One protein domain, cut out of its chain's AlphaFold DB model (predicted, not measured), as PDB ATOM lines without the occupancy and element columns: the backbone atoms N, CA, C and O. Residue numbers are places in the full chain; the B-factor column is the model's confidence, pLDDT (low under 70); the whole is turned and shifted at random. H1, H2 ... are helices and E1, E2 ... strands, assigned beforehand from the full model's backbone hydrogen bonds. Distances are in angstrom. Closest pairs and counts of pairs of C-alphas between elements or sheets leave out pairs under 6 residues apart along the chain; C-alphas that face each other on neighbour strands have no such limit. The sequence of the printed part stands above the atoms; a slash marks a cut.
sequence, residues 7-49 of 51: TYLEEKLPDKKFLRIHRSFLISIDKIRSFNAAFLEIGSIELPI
ATOM      1  N   THR A   7     -39.162  55.063   5.519       88.19
ATOM      2  CA  THR A   7     -40.488  55.628   5.224       88.19
ATOM      3  C   THR A   7     -40.409  56.820   4.270       88.19
ATOM      4  O   THR A   7     -41.215  56.932   3.361       88.19
ATOM      5  N   TYR A   8     -39.394  57.675   4.422       91.19
ATOM      6  CA  TYR A   8     -39.183  58.802   3.514       91.19
ATOM      7  C   TYR A   8     -38.804  58.334   2.104       91.19
ATOM      8  O   TYR A   8     -39.243  58.909   1.115       91.19
ATOM      9  N   LEU A   9     -37.972  57.292   2.001       90.25
ATOM     10  CA  LEU A   9     -37.602  56.715   0.708       90.25
ATOM     11  C   LEU A   9     -38.791  56.013   0.044       90.25
ATOM     12  O   LEU A   9     -38.965  56.155  -1.157       90.25
ATOM     13  N   GLU A  10     -39.606  55.303   0.820       88.88
ATOM     14  CA  GLU A  10     -40.835  54.646   0.369       88.88
ATOM     15  C   GLU A  10     -41.821  55.655  -0.239       88.88
ATOM     16  O   GLU A  10     -42.288  55.433  -1.342       88.88
ATOM     17  N   GLU A  11     -42.031  56.813   0.397       90.62
ATOM     18  CA  GLU A  11     -42.897  57.886  -0.129       90.62
ATOM     19  C   GLU A  11     -42.355  58.572  -1.396       90.62
ATOM     20  O   GLU A  11     -43.108  59.170  -2.166       90.62
ATOM     21  N   LYS A  12     -41.032  58.569  -1.589       91.94
ATOM     22  CA  LYS A  12     -40.373  59.279  -2.697       91.94
ATOM     23  C   LYS A  12     -40.086  58.407  -3.906       91.94
ATOM     24  O   LYS A  12     -39.871  58.939  -4.998       91.94
ATOM     25  N   LEU A  13     -39.987  57.099  -3.713       90.38
ATOM     26  CA  LEU A  13     -39.663  56.160  -4.772       90.38
ATOM     27  C   LEU A  13     -40.939  55.686  -5.476       90.38
ATOM     28  O   LEU A  13     -41.998  55.651  -4.868       90.38
ATOM     29  N   PRO A  14     -40.872  55.312  -6.765       92.25
ATOM     30  CA  PRO A  14     -42.054  54.825  -7.463       92.25
ATOM     31  C   PRO A  14     -42.557  53.507  -6.857       92.25
ATOM     32  O   PRO A  14     -41.887  52.480  -6.990       92.25
ATOM     33  N   ASP A  15     -43.765  53.512  -6.296       86.50
ATOM     34  CA  ASP A  15     -44.404  52.358  -5.631       86.50
ATOM     35  C   ASP A  15     -44.478  51.101  -6.509       86.50
ATOM     36  O   ASP A  15     -44.467  49.972  -6.034       86.50
ATOM     37  N   LYS A  16     -44.536  51.277  -7.835       90.44
ATOM     38  CA  LYS A  16     -44.568  50.163  -8.799       90.44
ATOM     39  C   LYS A  16     -43.202  49.534  -9.073       90.44
ATOM     40  O   LYS A  16     -43.140  48.521  -9.759       90.44
ATOM     41  N   LYS A  17     -42.116  50.158  -8.613       92.94
ATOM     42  CA  LYS A  17     -40.733  49.707  -8.833       92.94
ATOM     43  C   LYS A  17     -40.033  49.294  -7.550       92.94
ATOM     44  O   LYS A  17     -39.027  48.587  -7.624       92.94
ATOM     45  N   PHE A  18     -40.530  49.742  -6.403       93.06
ATOM     46  CA  PHE A  18     -39.953  49.456  -5.101       93.06
ATOM     47  C   PHE A  18     -40.995  48.834  -4.188       93.06
ATOM     48  O   PHE A  18     -42.130  49.287  -4.125       93.06
ATOM     49  N   LEU A  19     -40.582  47.796  -3.472       90.50
ATOM     50  CA  LEU A  19     -41.421  47.062  -2.544       90.50
ATOM     51  C   LEU A  19     -40.744  47.010  -1.182       90.50
ATOM     52  O   LEU A  19     -39.553  46.715  -1.070       90.50
ATOM     53  N   ARG A  20     -41.505  47.271  -0.126       90.31
ATOM     54  CA  ARG A  20     -41.023  47.099   1.239       90.31
ATOM     55  C   ARG A  20     -41.287  45.670   1.695       90.31
ATOM     56  O   ARG A  20     -42.435  45.251   1.768       90.31
ATOM     57  N   ILE A  21     -40.221  44.936   2.009       89.06
ATOM     58  CA  ILE A  21     -40.301  43.519   2.419       89.06
ATOM     59  C   ILE A  21     -40.110  43.317   3.928       89.06
ATOM     60  O   ILE A  21     -40.428  42.259   4.461       89.06
ATOM     61  N   HIS A  22     -39.585  44.330   4.622       87.38
ATOM     62  CA  HIS A  22     -39.365  44.328   6.067       87.38
ATOM     63  C   HIS A  22     -39.333  45.772   6.596       87.38
ATOM     64  O   HIS A  22     -39.147  46.730   5.837       87.38
ATOM     65  N   ARG A  23     -39.432  45.971   7.921       84.25
ATOM     66  CA  ARG A  23     -39.315  47.316   8.526       84.25
ATOM     67  C   ARG A  23     -37.993  48.011   8.177       84.25
ATOM     68  O   ARG A  23     -37.976  49.240   8.140       84.25
ATOM     69  N   SER A  24     -36.949  47.231   7.890       85.50
ATOM     70  CA  SER A  24     -35.600  47.707   7.569       85.50
ATOM     71  C   SER A  24     -35.201  47.563   6.094       85.50
ATOM     72  O   SER A  24     -34.078  47.929   5.761       85.50
ATOM     73  N   PHE A  25     -36.069  47.056   5.208       89.00
ATOM     74  CA  PHE A  25     -35.687  46.772   3.817       89.00
ATOM     75  C   PHE A  25     -36.741  47.220   2.800       89.00
ATOM     76  O   PHE A  25     -37.906  46.832   2.879       89.00
ATOM     77  N   LEU A  26     -36.280  47.996   1.815       91.19
ATOM     78  CA  LEU A  26     -37.002  48.415   0.616       91.19
ATOM     79  C   LEU A  26     -36.186  47.947  -0.598       91.19
ATOM     80  O   LEU A  26     -35.004  48.276  -0.699       91.19
ATOM     81  N   ILE A  27     -36.785  47.157  -1.487       91.88
ATOM     82  CA  ILE A  27     -36.094  46.471  -2.589       91.88
ATOM     83  C   ILE A  27     -36.691  46.847  -3.942       91.88
ATOM     84  O   ILE A  27     -37.866  47.184  -4.037       91.88
ATOM     85  N   SER A  28     -35.879  46.792  -5.000       93.38
ATOM     86  CA  SER A  28     -36.343  47.039  -6.370       93.38
ATOM     87  C   SER A  28     -36.937  45.768  -6.974       93.38
ATOM     88  O   SER A  28     -36.270  44.735  -7.010       93.38
ATOM     89  N   ILE A  29     -38.167  45.863  -7.480       91.19
ATOM     90  CA  ILE A  29     -38.922  44.738  -8.051       91.19
ATOM     91  C   ILE A  29     -38.230  44.196  -9.307       91.19
ATOM     92  O   ILE A  29     -38.067  42.989  -9.456       91.19
ATOM     93  N   ASP A  30     -37.718  45.086 -10.157       92.62
ATOM     94  CA  ASP A  30     -37.054  44.738 -11.423       92.62
ATOM     95  C   ASP A  30     -35.744  43.947 -11.230       92.62
ATOM     96  O   ASP A  30     -35.146  43.465 -12.192       92.62
ATOM     97  N   LYS A  31     -35.242  43.863  -9.993       91.50
ATOM     98  CA  LYS A  31     -33.999  43.169  -9.639       91.50
ATOM     99  C   LYS A  31     -34.235  41.820  -8.965       91.50
ATOM    100  O   LYS A  31     -33.266  41.101  -8.724       91.50
ATOM    101  N   ILE A  32     -35.488  41.476  -8.671       92.25
ATOM    102  CA  ILE A  32     -35.843  40.198  -8.059       92.25
ATOM    103  C   ILE A  32     -35.594  39.086  -9.074       92.25
ATOM    104  O   ILE A  32     -36.105  39.122 -10.192       92.25
ATOM    105  N   ARG A  33     -34.809  38.087  -8.674       95.06
ATOM    106  CA  ARG A  33     -34.534  36.901  -9.485       95.06
ATOM    107  C   ARG A  33     -35.517  35.777  -9.174       95.06
ATOM    108  O   ARG A  33     -36.041  35.152 -10.090       95.06
ATOM    109  N   SER A  34     -35.761  35.523  -7.894       92.94
ATOM    110  CA  SER A  34     -36.720  34.529  -7.415       92.94
ATOM    111  C   SER A  34     -37.230  34.928  -6.028       92.94
ATOM    112  O   SER A  34     -36.595  35.723  -5.335       92.94
ATOM    113  N   PHE A  35     -38.400  34.433  -5.627       92.12
ATOM    114  CA  PHE A  35     -38.918  34.644  -4.275       92.12
ATOM    115  C   PHE A  35     -39.860  33.514  -3.862       92.12
ATOM    116  O   PHE A  35     -40.467  32.848  -4.700       92.12
ATOM    117  N   ASN A  36     -39.991  33.314  -2.557       91.81
ATOM    118  CA  ASN A  36     -41.000  32.472  -1.930       91.81
ATOM    119  C   ASN A  36     -41.574  33.198  -0.698       91.81
ATOM    120  O   ASN A  36     -41.317  34.381  -0.498       91.81
ATOM    121  N   ALA A  37     -42.383  32.518   0.115       88.00
ATOM    122  CA  ALA A  37     -43.020  33.143   1.276       88.00
ATOM    123  C   ALA A  37     -42.041  33.541   2.401       88.00
ATOM    124  O   ALA A  37     -42.398  34.365   3.236       88.00
ATOM    125  N   ALA A  38     -40.839  32.963   2.436       89.69
ATOM    126  CA  ALA A  38     -39.839  33.177   3.480       89.69
ATOM    127  C   ALA A  38     -38.628  33.996   3.004       89.69
ATOM    128  O   ALA A  38     -38.051  34.739   3.794       89.69
ATOM    129  N   PHE A  39     -38.244  33.888   1.727       91.38
ATOM    130  CA  PHE A  39     -37.016  34.484   1.197       91.38
ATOM    131  C   PHE A  39     -37.177  35.059  -0.214       91.38
ATOM    132  O   PHE A  39     -38.007  34.621  -1.012       91.38
ATOM    133  N   LEU A  40     -36.328  36.038  -0.514       92.31
ATOM    134  CA  LEU A  40     -36.188  36.747  -1.777       92.31
ATOM    135  C   LEU A  40     -34.738  36.648  -2.255       92.31
ATOM    136  O   LEU A  40     -33.821  37.013  -1.525       92.31
ATOM    137  N   GLU A  41     -34.529  36.278  -3.510       93.94
ATOM    138  CA  GLU A  41     -33.228  36.329  -4.169       93.94
ATOM    139  C   GLU A  41     -33.123  37.591  -5.043       93.94
ATOM    140  O   GLU A  41     -33.918  37.808  -5.965       93.94
ATOM    141  N   ILE A  42     -32.115  38.423  -4.775       91.38
ATOM    142  CA  ILE A  42     -31.790  39.630  -5.541       91.38
ATOM    143  C   ILE A  42     -30.315  39.609  -5.952       91.38
ATOM    144  O   ILE A  42     -29.403  39.702  -5.131       91.38
ATOM    145  N   GLY A  43     -30.064  39.479  -7.256       85.50
ATOM    146  CA  GLY A  43     -28.706  39.290  -7.772       85.50
ATOM    147  C   GLY A  43     -28.067  38.008  -7.227       85.50
ATOM    148  O   GLY A  43     -28.443  36.919  -7.646       85.50
ATOM    149  N   SER A  44     -27.095  38.153  -6.322       87.88
ATOM    150  CA  SER A  44     -26.389  37.058  -5.636       87.88
ATOM    151  C   SER A  44     -26.622  37.047  -4.118       87.88
ATOM    152  O   SER A  44     -25.827  36.468  -3.381       87.88
ATOM    153  N   ILE A  45     -27.644  37.763  -3.640       90.38
ATOM    154  CA  ILE A  45     -27.954  37.935  -2.217       90.38
ATOM    155  C   ILE A  45     -29.355  37.383  -1.952       90.38
ATOM    156  O   ILE A  45     -30.280  37.631  -2.724       90.38
ATOM    157  N   GLU A  46     -29.507  36.682  -0.832       91.50
ATOM    158  CA  GLU A  46     -30.792  36.212  -0.320       91.50
ATOM    159  C   GLU A  46     -31.217  37.070   0.880       91.50
ATOM    160  O   GLU A  46     -30.429  37.312   1.798       91.50
ATOM    161  N   LEU A  47     -32.451  37.571   0.855       90.69
ATOM    162  CA  LEU A  47     -33.042  38.407   1.897       90.69
ATOM    163  C   LEU A  47     -34.311  37.741   2.444       90.69
ATOM    164  O   LEU A  47     -35.153  37.322   1.653       90.69
ATOM    165  N   PRO A  48     -34.503  37.678   3.770       89.56
ATOM    166  CA  PRO A  48     -35.747  37.183   4.344       89.56
ATOM    167  C   PRO A  48     -36.905  38.154   4.067       89.56
ATOM    168  O   PRO A  48     -36.742  39.377   4.127       89.56
ATOM    169  N   ILE A  49     -38.077  37.595   3.769       88.19
ATOM    170  CA  ILE A  49     -39.341  38.324   3.643       88.19
ATOM    171  C   ILE A  49     -40.113  38.142   4.947       88.19
ATOM    172  O   ILE A  49     -40.357  37.019   5.378       88.19
TER     173      ILE A  49
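This is residues 7 to 49 of the 51 residues of the protein "HTH LytTR-type domain-containing protein" of Pedobacter sp. HMWF019 (UniProt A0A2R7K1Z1). Three small parts stand one after another along the longest axis: the short helix H1 at one end, the two-stranded hairpin E1 and E2 in the middle, and a three-stranded antiparallel sheet, E3 E4 E5, at the other end. The parts follow each other through tight links, and the contacts between them are few. The printed part has 43 residues, with one named helix and five named strands in the order H1 E1 E2 E3 E4 E5; the class is mixed, helices and strands. The larger sheet has the order E3 - E4 - E5 and is a meander, each strand the antiparallel neighbour of the one before. The whole is compact, with a radius of gyration of the C-alphas of 10.3 A and spans of 26 by 20 by 16 A.

H1 holds residues 7 to 12 and measures 8.7 A from first to last C-alpha, beginning at C-alpha 7 at (-40.488, 55.628, 5.224). E1, residues 18 to 22, is the longest strand by residues and measures 12.3 A. E2, residues 25 to 28, measures 10.2 A and ends at C-alpha 28 at (-36.343, 47.039, -6.370). Residues 29 to 31 are helix, without a name, between E2 and the next strand. E3 holds residues 32 to 35 and measures 7.4 A. E4 holds residues 39 to 42 and measures 10.0 A. E5, residues 45 to 48, measures 10.2 A and ends at C-alpha 48 at (-35.747, 37.183, 4.344).

In H1 every O i to N i+4 pair is within hydrogen-bond range. The closest C-alphas of H1 and E1 are those of Glu 10 and Phe 18, 7.6 A apart. Those of H1 and E2 are Glu 10 and Leu 26, 7.3 A apart. E1 and E2 form a hairpin, antiparallel at 151 degrees, with N 19 and O 27 at 2.8 A and N 27 and O 19 at 2.8 A. E2 and E3 meet only through their link. E3 and E4 form a hairpin at 166 degrees, with N 33 and O 41 at 2.9 A. E4 and E5 form another at 151 degrees, with N 40 and O 47 at 2.8 A. E4 is the inner strand, E3 and E5 the edge strands. H1 is not on this sheet. E1 and E5 are only just apart, their closest C-alphas 8.0 A from each other.

The two C-alphas farthest apart are those of Glu 11 and Ser 44, at 27.1 A. The printed part has no cut, and its links between named elements are tight. The mean pLDDT of the printed part is 90.4, and no printed residue is under 70.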